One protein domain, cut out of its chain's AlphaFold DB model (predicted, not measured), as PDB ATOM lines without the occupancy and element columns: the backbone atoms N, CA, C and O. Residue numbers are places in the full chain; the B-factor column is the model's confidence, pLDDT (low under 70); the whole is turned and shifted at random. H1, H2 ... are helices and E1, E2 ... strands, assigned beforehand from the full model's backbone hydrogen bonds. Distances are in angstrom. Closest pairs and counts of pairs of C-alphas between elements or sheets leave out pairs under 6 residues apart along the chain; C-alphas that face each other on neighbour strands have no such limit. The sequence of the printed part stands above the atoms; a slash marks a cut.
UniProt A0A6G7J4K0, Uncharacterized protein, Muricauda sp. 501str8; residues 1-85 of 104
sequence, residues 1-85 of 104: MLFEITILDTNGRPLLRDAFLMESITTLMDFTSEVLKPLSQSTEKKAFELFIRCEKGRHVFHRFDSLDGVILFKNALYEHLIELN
ATOM      1  N   MET A   1      33.079 -12.091  -7.109       80.38
ATOM      2  CA  MET A   1      33.334 -13.320  -6.325       80.38
ATOM      3  C   MET A   1      32.424 -14.434  -6.823       80.38
ATOM      4  O   MET A   1      31.301 -14.137  -7.220       80.38
ATOM      5  N   LEU A   2      32.906 -15.682  -6.837       86.00
ATOM      6  CA  LEU A   2      32.104 -16.849  -7.218       86.00
ATOM      7  C   LEU A   2      31.293 -17.355  -6.019       86.00
ATOM      8  O   LEU A   2      31.844 -17.591  -4.940       86.00
ATOM      9  N   PHE A   3      29.998 -17.542  -6.236       86.56
ATOM     10  CA  PHE A   3      29.051 -18.107  -5.285       86.56
ATOM     11  C   PHE A   3      28.406 -19.357  -5.873       86.56
ATOM     12  O   PHE A   3      28.251 -19.464  -7.085       86.56
ATOM     13  N   GLU A   4      28.032 -20.297  -5.013       91.00
ATOM     14  CA  GLU A   4      27.370 -21.542  -5.390       91.00
ATOM     15  C   GLU A   4      26.130 -21.755  -4.521       91.00
ATOM     16  O   GLU A   4      26.261 -21.948  -3.313       91.00
ATOM     17  N   ILE A   5      24.939 -21.763  -5.121       91.44
ATOM     18  CA  ILE A   5      23.715 -22.236  -4.463       91.44
ATOM     19  C   ILE A   5      23.684 -23.757  -4.577       91.44
ATOM     20  O   ILE A   5      23.816 -24.318  -5.664       91.44
ATOM     21  N   THR A   6      23.498 -24.434  -3.449       94.06
ATOM     22  CA  THR A   6      23.325 -25.887  -3.392       94.06
ATOM     23  C   THR A   6      22.015 -26.227  -2.697       94.06
ATOM     24  O   THR A   6      21.728 -25.687  -1.630       94.06
ATOM     25  N   ILE A   7      21.258 -27.158  -3.283       94.88
ATOM     26  CA  ILE A   7      20.113 -27.812  -2.642       94.88
ATOM     27  C   ILE A   7      20.472 -29.268  -2.377       94.88
ATOM     28  O   ILE A   7      20.834 -29.997  -3.305       94.88
ATOM     29  N   LEU A   8      20.339 -29.699  -1.128       95.19
ATOM     30  CA  LEU A   8      20.400 -31.101  -0.737       95.19
ATOM     31  C   LEU A   8      18.989 -31.666  -0.543       95.19
ATOM     32  O   LEU A   8      18.100 -30.972  -0.047       95.19
ATOM     33  N   ASP A   9      18.792 -32.929  -0.915       94.12
ATOM     34  CA  ASP A   9      17.605 -33.698  -0.549       94.12
ATOM     35  C   ASP A   9      17.593 -34.040   0.952       94.12
ATOM     36  O   ASP A   9      18.555 -33.809   1.687       94.12
ATOM     37  N   THR A  10      16.512 -34.675   1.400       93.56
ATOM     38  CA  THR A  10      16.334 -35.122   2.792       93.56
ATOM     39  C   THR A  10      17.339 -36.184   3.259       93.56
ATOM     40  O   THR A  10      17.374 -36.512   4.447       93.56
ATOM     41  N   ASN A  11      18.163 -36.720   2.353       93.25
ATOM     42  CA  ASN A  11      19.250 -37.660   2.624       93.25
ATOM     43  C   ASN A  11      20.638 -36.998   2.526       93.25
ATOM     44  O   ASN A  11      21.649 -37.697   2.621       93.25
ATOM     45  N   GLY A  12      20.705 -35.679   2.312       90.44
ATOM     46  CA  GLY A  12      21.950 -34.927   2.160       90.44
ATOM     47  C   GLY A  12      22.603 -35.049   0.779       90.44
ATOM     48  O   GLY A  12      23.780 -34.715   0.628       90.44
ATOM     49  N   ARG A  13      21.888 -35.545  -0.236       93.69
ATOM     50  CA  ARG A  13      22.398 -35.682  -1.608       93.69
ATOM     51  C   ARG A  13      22.125 -34.410  -2.405       93.69
ATOM     52  O   ARG A  13      21.023 -33.879  -2.309       93.69
ATOM     53  N   PRO A  14      23.071 -33.928  -3.225       93.44
ATOM     54  CA  PRO A  14      22.848 -32.740  -4.036       93.44
ATOM     55  C   PRO A  14      21.783 -32.998  -5.106       93.44
ATOM     56  O   PRO A  14      21.938 -33.890  -5.936       93.44
ATOM     57  N   LEU A  15      20.721 -32.195  -5.085       94.69
ATOM     58  CA  LEU A  15      19.699 -32.132  -6.135       94.69
ATOM     59  C   LEU A  15      20.019 -31.056  -7.164       94.69
ATOM     60  O   LEU A  15      19.739 -31.222  -8.348       94.69
ATOM     61  N   LEU A  16      20.597 -29.950  -6.702       93.69
ATOM     62  CA  LEU A  16      20.955 -28.813  -7.531       93.69
ATOM     63  C   LEU A  16      22.236 -28.186  -6.999       93.69
ATOM     64  O   LEU A  16      22.442 -28.091  -5.785       93.69
ATOM     65  N   ARG A  17      23.087 -27.766  -7.929       93.44
ATOM     66  CA  ARG A  17      24.298 -27.008  -7.662       93.44
ATOM     67  C   ARG A  17      24.530 -26.064  -8.828       93.44
ATOM     68  O   ARG A  17      24.901 -26.508  -9.909       93.44
ATOM     69  N   ASP A  18      24.381 -24.783  -8.553       90.75
ATOM     70  CA  ASP A  18      24.502 -23.726  -9.545       90.75
ATOM     71  C   ASP A  18      25.478 -22.671  -9.044       90.75
ATOM     72  O   ASP A  18      25.507 -22.365  -7.851       90.75
ATOM     73  N   ALA A  19      26.255 -22.095  -9.959       89.12
ATOM     74  CA  ALA A  19      27.250 -21.086  -9.635       89.12
ATOM     75  C   ALA A  19      26.964 -19.761 -10.346       89.12
ATOM     76  O   ALA A  19      26.530 -19.740 -11.496       89.12
ATOM     77  N   PHE A  20      27.235 -18.654  -9.662       84.56
ATOM     78  CA  PHE A  20      27.013 -17.301 -10.169       84.56
ATOM     79  C   PHE A  20      28.052 -16.328  -9.608       84.56
ATOM     80  O   PHE A  20      28.740 -16.606  -8.621       84.56
ATOM     81  N   LEU A  21      28.186 -15.179 -10.267       82.25
ATOM     82  CA  LEU A  21      29.096 -14.111  -9.869       82.25
ATOM     83  C   LEU A  21      28.314 -12.980  -9.196       82.25
ATOM     84  O   LEU A  21      27.270 -12.569  -9.694       82.25
ATOM     85  N   MET A  22      28.848 -12.473  -8.085       77.00
ATOM     86  CA  MET A  22      28.386 -11.252  -7.410       77.00
ATOM     87  C   MET A  22      29.554 -10.515  -6.754       77.00
ATOM     88  O   MET A  22      30.609 -11.104  -6.495       77.00
ATOM     89  N   GLU A  23      29.360  -9.238  -6.433       75.81
ATOM     90  CA  GLU A  23      30.356  -8.426  -5.727       75.81
ATOM     91  C   GLU A  23      30.496  -8.800  -4.241       75.81
ATOM     92  O   GLU A  23      31.620  -8.962  -3.764       75.81
ATOM     93  N   SER A  24      29.386  -9.008  -3.516       76.00
ATOM     94  CA  SER A  24      29.388  -9.338  -2.079       76.00
ATOM     95  C   SER A  24      28.226 -10.253  -1.668       76.00
ATOM     96  O   SER A  24      27.146 -10.200  -2.247       76.00
ATOM     97  N   ILE A  25      28.445 -11.057  -0.617       75.31
ATOM     98  CA  ILE A  25      27.419 -11.902   0.022       75.31
ATOM     99  C   ILE A  25      26.511 -11.120   0.978       75.31
ATOM    100  O   ILE A  25      25.417 -11.577   1.280       75.31
ATOM    101  N   THR A  26      26.950  -9.961   1.482       72.62
ATOM    102  CA  THR A  26      26.206  -9.185   2.494       72.62
ATOM    103  C   THR A  26      24.837  -8.758   1.981       72.62
ATOM    104  O   THR A  26      23.843  -9.005   2.647       72.62
ATOM    105  N   THR A  27      24.771  -8.273   0.741       69.12
ATOM    106  CA  THR A  27      23.516  -7.909   0.070       69.12
ATOM    107  C   THR A  27      22.532  -9.082   0.012       69.12
ATOM    108  O   THR A  27      21.329  -8.912   0.179       69.12
ATOM    109  N   LEU A  28      23.048 -10.301  -0.169       73.25
ATOM    110  CA  LEU A  28      22.245 -11.521  -0.207       73.25
ATOM    111  C   LEU A  28      21.776 -11.962   1.189       73.25
ATOM    112  O   LEU A  28      20.666 -12.474   1.347       73.25
ATOM    113  N   MET A  29      22.617 -11.766   2.207       73.94
ATOM    114  CA  MET A  29      22.275 -12.035   3.607       73.94
ATOM    115  C   MET A  29      21.153 -11.112   4.084       73.94
ATOM    116  O   MET A  29      20.196 -11.598   4.681       73.94
ATOM    117  N   ASP A  30      21.231  -9.817   3.777       70.81
ATOM    118  CA  ASP A  30      20.212  -8.840   4.173       70.81
ATOM    119  C   ASP A  30      18.858  -9.212   3.550       70.81
ATOM    120  O   ASP A  30      17.867  -9.382   4.262       70.81
ATOM    121  N   PHE A  31      18.844  -9.517   2.247       71.50
ATOM    122  CA  PHE A  31      17.640  -9.937   1.529       71.50
ATOM    123  C   PHE A  31      17.016 -11.231   2.069       71.50
ATOM    124  O   PHE A  31      15.809 -11.294   2.303       71.50
ATOM    125  N   THR A  32      17.816 -12.271   2.311       73.56
ATOM    126  CA  THR A  32      17.306 -13.538   2.877       73.56
ATOM    127  C   THR A  32      16.868 -13.399   4.337       73.56
ATOM    128  O   THR A  32      16.010 -14.150   4.803       73.56
ATOM    129  N   SER A  33      17.418 -12.431   5.074       70.44
ATOM    130  CA  SER A  33      17.055 -12.197   6.472       70.44
ATOM    131  C   SER A  33      15.795 -11.346   6.643       70.44
ATOM    132  O   SER A  33      15.021 -11.606   7.568       70.44
ATOM    133  N   GLU A  34      15.559 -10.374   5.759       68.31
ATOM    134  CA  GLU A  34      14.467  -9.401   5.890       68.31
ATOM    135  C   GLU A  34      13.309  -9.656   4.919       68.31
ATOM    136  O   GLU A  34      12.153  -9.458   5.294       68.31
ATOM    137  N   VAL A  35      13.596 -10.132   3.703       67.25
ATOM    138  CA  VAL A  35      12.626 -10.180   2.594       67.25
ATOM    139  C   VAL A  35      12.222 -11.610   2.251       67.25
ATOM    140  O   VAL A  35      11.038 -11.941   2.252       67.25
ATOM    141  N   LEU A  36      13.194 -12.495   2.022       72.06
ATOM    142  CA  LEU A  36      12.959 -13.914   1.760       72.06
ATOM    143  C   LEU A  36      13.181 -14.747   3.015       72.06
ATOM    144  O   LEU A  36      14.067 -15.597   3.065       72.06
ATOM    145  N   LYS A  37      12.337 -14.560   4.032       72.25
ATOM    146  CA  LYS A  37      12.224 -15.584   5.075       72.25
ATOM    147  C   LYS A  37      11.479 -16.795   4.507       72.25
ATOM    148  O   LYS A  37      10.412 -16.618   3.918       72.25
ATOM    149  N   PRO A  38      11.985 -18.026   4.700       68.44
ATOM    150  CA  PRO A  38      11.228 -19.216   4.346       68.44
ATOM    151  C   PRO A  38       9.882 -19.192   5.066       68.44
ATOM    152  O   PRO A  38       9.845 -19.037   6.287       68.44
ATOM    153  N   LEU A  39       8.796 -19.361   4.311       66.25
ATOM    154  CA  LEU A  39       7.440 -19.394   4.861       66.25
ATOM    155  C   LEU A  39       7.283 -20.524   5.896       66.25
ATOM    156  O   LEU A  39       6.565 -20.381   6.882       66.25
ATOM    157  N   SER A  40       8.002 -21.627   5.683       66.88
ATOM    158  CA  SER A  40       8.129 -22.750   6.606       66.88
ATOM    159  C   SER A  40       9.589 -23.194   6.686       66.88
ATOM    160  O   SER A  40      10.155 -23.709   5.722       66.88
ATOM    161  N   GLN A  41      10.218 -22.981   7.845       76.50
ATOM    162  CA  GLN A  41      11.501 -23.609   8.146       76.50
ATOM    163  C   GLN A  41      11.268 -24.954   8.824       76.50
ATOM    164  O   GLN A  41      10.607 -25.030   9.860       76.50
ATOM    165  N   SER A  42      11.861 -26.000   8.259       78.81
ATOM    166  CA  SER A  42      11.833 -27.330   8.849       78.81
ATOM    167  C   SER A  42      12.701 -27.395  10.102       78.81
ATOM    168  O   SER A  42      13.891 -27.059  10.084       78.81
ATOM    169  N   THR A  43      12.127 -27.914  11.186       81.88
ATOM    170  CA  THR A  43      12.888 -28.332  12.375       81.88
ATOM    171  C   THR A  43      13.237 -29.820  12.338       81.88
ATOM    172  O   THR A  43      13.982 -30.308  13.189       81.88
ATOM    173  N   GLU A  44      12.753 -30.551  11.332       83.81
ATOM    174  CA  GLU A  44      12.920 -31.994  11.249       83.81
ATOM    175  C   GLU A  44      14.354 -32.388  10.921       83.81
ATOM    176  O   GLU A  44      15.119 -31.650  10.307       83.81
ATOM    177  N   LYS A  45      14.752 -33.603  11.301       78.50
ATOM    178  CA  LYS A  45      16.077 -34.130  10.942       78.50
ATOM    179  C   LYS A  45      16.207 -34.424   9.445       78.50
ATOM    180  O   LYS A  45      17.313 -34.362   8.924       78.50
ATOM    181  N   LYS A  46      15.095 -34.741   8.778       87.12
ATOM    182  CA  LYS A  46      15.018 -35.018   7.342       87.12
ATOM    183  C   LYS A  46      14.345 -33.839   6.656       87.12
ATOM    184  O   LYS A  46      13.129 -33.758   6.641       87.12
ATOM    185  N   ALA A  47      15.145 -32.941   6.103       92.56
ATOM    186  CA  ALA A  47      14.665 -31.750   5.422       92.56
ATOM    187  C   ALA A  47      15.484 -31.526   4.155       92.56
ATOM    188  O   ALA A  47      16.641 -31.937   4.087       92.56
ATOM    189  N   PHE A  48      14.890 -30.870   3.166       93.69
ATOM    190  CA  PHE A  48      15.654 -30.296   2.068       93.69
ATOM    191  C   PHE A  48      16.450 -29.112   2.601       93.69
ATOM    192  O   PHE A  48      15.926 -28.326   3.390       93.69
ATOM    193  N   GLU A  49      17.698 -28.969   2.177       93.06
ATOM    194  CA  GLU A  49      18.584 -27.920   2.684       93.06
ATOM    195  C   GLU A  49      19.091 -27.066   1.534       93.06
ATOM    196  O   GLU A  49      19.711 -27.584   0.609       93.06
ATOM    197  N   LEU A  50      18.847 -25.760   1.601       92.75
ATOM    198  CA  LEU A  50      19.413 -24.783   0.681       92.75
ATOM    199  C   LEU A  50      20.496 -23.996   1.399       92.75
ATOM    200  O   LEU A  50      20.251 -23.433   2.468       92.75
ATOM    201  N   PHE A  51      21.675 -23.927   0.792       90.56
ATOM    202  CA  PHE A  51      22.741 -23.057   1.266       90.56
ATOM    203  C   PHE A  51      23.563 -22.462   0.142       90.56
ATOM    204  O   PHE A  51      23.589 -22.979  -0.976       90.56
ATOM    205  N   ILE A  52      24.279 -21.389   0.470       89.44
ATOM    206  CA  ILE A  52      25.165 -20.700  -0.461       89.44
ATOM    207  C   ILE A  52      26.599 -20.894   0.005       89.44
ATOM    208  O   ILE A  52      26.922 -20.806   1.187       89.44
ATOM    209  N   ARG A  53      27.489 -21.208  -0.923       89.50
ATOM    210  CA  ARG A  53      28.914 -21.378  -0.662       89.50
ATOM    211  C   ARG A  53      29.699 -20.334  -1.434       89.50
ATOM    212  O   ARG A  53      29.396 -20.053  -2.585       89.50
ATOM    213  N   CYS A  54      30.731 -19.794  -0.810       85.62
ATOM    214  CA  CYS A  54      31.752 -18.994  -1.470       85.62
ATOM    215  C   CYS A  54      33.132 -19.362  -0.921       85.62
ATOM    216  O   CYS A  54      33.265 -20.238  -0.063       85.62
ATOM    217  N   GLU A  55      34.166 -18.673  -1.396       83.62
ATOM    218  CA  GLU A  55      35.548 -18.850  -0.927       83.62
ATOM    219  C   GLU A  55      35.698 -18.665   0.592       83.62
ATOM    220  O   GLU A  55      36.564 -19.281   1.206       83.62
ATOM    221  N   LYS A  56      34.835 -17.848   1.209       80.38
ATOM    222  CA  LYS A  56      34.857 -17.559   2.650       80.38
ATOM    223  C   LYS A  56      34.109 -18.593   3.501       80.38
ATOM    224  O   LYS A  56      34.227 -18.552   4.723       80.38
ATOM    225  N   GLY A  57      33.378 -19.525   2.887       84.06
ATOM    226  CA  GLY A  57      32.646 -20.571   3.597       84.06
ATOM    227  C   GLY A  57      31.213 -20.763   3.109       84.06
ATOM    228  O   GLY A  57      30.875 -20.471   1.963       84.06
ATOM    229  N   ARG A  58      30.374 -21.327   3.983       85.75
ATOM    230  CA  ARG A  58      28.936 -21.505   3.747       85.75
ATOM    231  C   ARG A  58      28.166 -20.390   4.452       85.75
ATOM    232  O   ARG A  58      28.383 -20.150   5.635       85.75
ATOM    233  N   HIS A  59      27.281 -19.737   3.717       79.88
ATOM    234  CA  HIS A  59      26.514 -18.567   4.119       79.88
ATOM    235  C   HIS A  59      25.070 -18.782   3.676       79.88
ATOM    236  O   HIS A  59      24.849 -19.279   2.578       79.88
ATOM    237  N   VAL A  60      24.098 -18.417   4.512       77.62
ATOM    238  CA  VAL A  60      22.668 -18.718   4.317       77.62
ATOM    239  C   VAL A  60      22.382 -20.221   4.358       77.62
ATOM    240  O   VAL A  60      22.900 -20.998   3.565       77.62
ATOM    241  N   PHE A  61      21.550 -20.645   5.301       85.81
ATOM    242  CA  PHE A  61      21.122 -22.034   5.423       85.81
ATOM    243  C   PHE A  61      19.639 -22.061   5.769       85.81
ATOM    244  O   PHE A  61      19.231 -21.550   6.813       85.81
ATOM    245  N   HIS A  62      18.839 -22.652   4.888       88.62
ATOM    246  CA  HIS A  62      17.402 -22.804   5.071       88.62
ATOM    247  C   HIS A  62      17.005 -24.262   4.889       88.62
ATOM    248  O   HIS A  62      17.513 -24.949   4.004       88.62
ATOM    249  N   ARG A  63      16.087 -24.724   5.738       90.88
ATOM    250  CA  ARG A  63      15.600 -26.104   5.750       90.88
ATOM    251  C   ARG A  63      14.124 -26.118   5.398       90.88
ATOM    252  O   ARG A  63      13.380 -25.302   5.934       90.88
ATOM    253  N   PHE A  64      13.702 -27.048   4.555       91.62
ATOM    254  CA  PHE A  64      12.340 -27.124   4.032       91.62
ATOM    255  C   PHE A  64      11.797 -28.544   4.160       91.62
ATOM    256  O   PHE A  64      12.509 -29.512   3.899       91.62
ATOM    257  N   ASP A  65      10.521 -28.667   4.523       90.00
ATOM    258  CA  ASP A  65       9.843 -29.967   4.642       90.00
ATOM    259  C   ASP A  65       9.466 -30.556   3.273       90.00
ATOM    260  O   ASP A  65       9.206 -31.752   3.148       90.00
ATOM    261  N   SER A  66       9.445 -29.728   2.222       91.00
ATOM    262  CA  SER A  66       9.034 -30.121   0.874       91.00
ATOM    263  C   SER A  66       9.996 -29.631  -0.206       91.00
ATOM    264  O   SER A  66      10.629 -28.577  -0.082       91.00
ATOM    265  N   LEU A  67      10.063 -30.399  -1.301       90.88
ATOM    266  CA  LEU A  67      10.811 -30.021  -2.500       90.88
ATOM    267  C   LEU A  67      10.243 -28.732  -3.107       90.88
ATOM    268  O   LEU A  67      10.994 -27.825  -3.450       90.88
ATOM    269  N   ASP A  68       8.918 -28.615  -3.179       91.06
ATOM    270  CA  ASP A  68       8.262 -27.431  -3.739       91.06
ATOM    271  C   ASP A  68       8.633 -26.160  -2.965       91.06
ATOM    272  O   ASP A  68       8.942 -25.136  -3.572       91.06
ATOM    273  N   GLY A  69       8.689 -26.236  -1.630       89.12
ATOM    274  CA  GLY A  69       9.079 -25.110  -0.784       89.12
ATOM    275  C   GLY A  69      10.503 -24.632  -1.063       89.12
ATOM    276  O   GLY A  69      10.728 -23.432  -1.235       89.12
ATOM    277  N   VAL A  70      11.461 -25.560  -1.176       90.25
ATOM    278  CA  VAL A  70      12.855 -25.195  -1.478       90.25
ATOM    279  C   VAL A  70      13.017 -24.664  -2.906       90.25
ATOM    280  O   VAL A  70      13.793 -23.735  -3.124       90.25
ATOM    281  N   ILE A  71      12.264 -25.188  -3.879       91.12
ATOM    282  CA  ILE A  71      12.311 -24.714  -5.270       91.12
ATOM    283  C   ILE A  71      11.703 -23.315  -5.409       91.12
ATOM    284  O   ILE A  71      12.303 -22.466  -6.068       91.12
ATOM    285  N   LEU A  72      10.565 -23.044  -4.763       89.81
ATOM    286  CA  LEU A  72       9.955 -21.709  -4.747       89.81
ATOM    287  C   LEU A  72      10.898 -20.680  -4.122       89.81
ATOM    288  O   LEU A  72      11.135 -19.625  -4.708       89.81
ATOM    289  N   PHE A  73      11.496 -21.020  -2.978       88.38
ATOM    290  CA  PHE A  73      12.483 -20.164  -2.328       88.38
ATOM    291  C   PHE A  73      13.688 -19.890  -3.231       88.38
ATOM    292  O   PHE A  73      14.106 -18.745  -3.393       88.38
ATOM    293  N   LYS A  74      14.234 -20.942  -3.854       89.06
ATOM    294  CA  LYS A  74      15.349 -20.842  -4.801       89.06
ATOM    295  C   LYS A  74      15.009 -19.914  -5.968       89.06
ATOM    296  O   LYS A  74      15.846 -19.108  -6.352       89.06
ATOM    297  N   ASN A  75      13.818 -20.026  -6.551       89.25
ATOM    298  CA  ASN A  75      13.422 -19.188  -7.685       89.25
ATOM    299  C   ASN A  75      13.317 -17.712  -7.289       89.25
ATOM    300  O   ASN A  75      13.903 -16.879  -7.970       89.25
ATOM    301  N   ALA A  76      12.688 -17.408  -6.152       87.00
ATOM    302  CA  ALA A  76      12.616 -16.036  -5.652       87.00
ATOM    303  C   ALA A  76      14.011 -15.463  -5.332       87.00
ATOM    304  O   ALA A  76      14.297 -14.299  -5.603       87.00
ATOM    305  N   LEU A  77      14.914 -16.298  -4.802       85.62
ATOM    306  CA  LEU A  77      16.313 -15.926  -4.597       85.62
ATOM    307  C   LEU A  77      17.000 -15.589  -5.928       85.62
ATOM    308  O   LEU A  77      17.720 -14.600  -6.005       85.62
ATOM    309  N   TYR A  78      16.777 -16.385  -6.976       84.62
ATOM    310  CA  TYR A  78      17.350 -16.144  -8.301       84.62
ATOM    311  C   TYR A  78      16.840 -14.878  -8.969       84.62
ATOM    312  O   TYR A  78      17.647 -14.139  -9.524       84.62
ATOM    313  N   GLU A  79      15.535 -14.632  -8.928       84.44
ATOM    314  CA  GLU A  79      14.942 -13.409  -9.478       84.44
ATOM    315  C   GLU A  79      15.608 -12.178  -8.857       84.44
ATOM    316  O   GLU A  79      16.093 -11.308  -9.575       84.44
ATOM    317  N   HIS A  80      15.788 -12.179  -7.538       80.00
ATOM    318  CA  HIS A  80      16.486 -11.094  -6.861       80.00
ATOM    319  C   HIS A  80      17.975 -10.994  -7.220       80.00
ATOM    320  O   HIS A  80      18.515  -9.903  -7.383       80.00
ATOM    321  N   LEU A  81      18.667 -12.128  -7.363       79.50
ATOM    322  CA  LEU A  81      20.064 -12.140  -7.806       79.50
ATOM    323  C   LEU A  81      20.230 -11.539  -9.207       79.50
ATOM    324  O   LEU A  81      21.226 -10.864  -9.468       79.50
ATOM    325  N   ILE A  82      19.266 -11.781 -10.098       80.06
ATOM    326  CA  ILE A  82      19.224 -11.176 -11.432       80.06
ATOM    327  C   ILE A  82      19.011  -9.669 -11.301       80.06
ATOM    328  O   ILE A  82      19.812  -8.912 -11.840       80.06
ATOM    329  N   GLU A  83      18.021  -9.229 -10.520       79.00
ATOM    330  CA  GLU A  83      17.761  -7.801 -10.284       79.00
ATOM    331  C   GLU A  83      19.006  -7.065  -9.768       79.00
ATOM    332  O   GLU A  83      19.358  -6.005 -10.289       79.00
ATOM    333  N   LEU A  84      19.714  -7.643  -8.792       72.56
ATOM    334  CA  LEU A  84      20.946  -7.072  -8.240       72.56
ATOM    335  C   LEU A  84      22.071  -6.961  -9.276       72.56
ATOM    336  O   LEU A  84      22.841  -6.003  -9.244       72.56
ATOM    337  N   ASN A  85      22.184  -7.931 -10.183       68.81
ATOM    338  CA  ASN A  85      23.208  -7.928 -11.227       68.81
ATOM    339  C   ASN A  85      22.845  -7.017 -12.414       68.81
ATOM    340  O   ASN A  85      23.742  -6.485 -13.066       68.81
TER     341      ASN A  85
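This is residues 1 to 85 of the 104 residues of an uncharacterized protein of Muricauda sp. 501str8 (UniProt A0A6G7J4K0). What shape do these atoms make? A twisted antiparallel sheet of four strands has the long helix H2 packed over one face, running along the strands, while the short helix H1 packs on the edge strand E4, on the same face of the sheet as H2 and at a steep tilt to it. What is it built of? The 85 printed residues hold, in chain order, E1, E2, H1, E3, E4 and H2, and the sheet runs E2, E1, E3, E4; the class is mixed, helices and strands. How large is it? It is compact, with a radius of gyration of the C-alphas of 12.2 A and spans of 33 by 24 by 18 A.

How is the sheet joined? E1, residues 2 to 8, and E2, residues 14 to 21, form a hairpin, with N 5 and O 18 within hydrogen-bond range at 2.9 A. E3, residues 48 to 54, is the antiparallel neighbour of E1, with N 6 and O 51 at 2.9 A, and forms a hairpin with E4, residues 57 to 64, with N 50 and O 62 at 2.9 A. E4 bends by 53 degrees at residue 60. Where do the helices stand? H1, residues 26 to 34, is on the sheet, and its closest C-alphas to E4 are those of Met 29 and Val 60, 6.7 A apart. H2, residues 67 to 85, is on the sheet at a height of 9.2 A, over E3 and only just over E1, with 3 C-alphas falling on E1; it runs along the strands, at 8 degrees to E3 on the local plane. H1 and H2 are close but not clearly touching, their closest C-alphas, Thr 32 and Leu 77, being 7.9 A apart, at a steep tilt of 46 degrees, opposite ways. What larger patterns are there? H1 and H2 on one face of the sheet make two layers, helices and strands. E2, H1 and E3 form a split strand-helix-strand unit, two strands running the same way with a helix between them in the chain and E1 between them in the sheet; its crossover is right-handed. In H1 and H2 every O i to N i+4 pair is within hydrogen-bond range.

Where does the first strand begin? E1 begins at C-alpha 2 at (32.104, -16.849, -7.218) and is 19.5 A long; E2 is 20.5 A. Where do the later elements lie? H1 is 12.2 A long, E3 20.0 A and E4 21.3 A, and H2 is 26.8 A, ending at C-alpha 85 at (23.208, -7.928, -11.227).

Which link is long? The link from H1 to E3, residues 35 to 47, is long; the other four are tight, and the printed part has no cut. How far does it reach? The two C-alphas farthest apart, of Lys 45 and Asn 85, are 35.1 A apart. Where is confidence low? The mean pLDDT of the printed part is 83.8, and residues 27, 34 to 35, 38 to 40 and 85 are under 70.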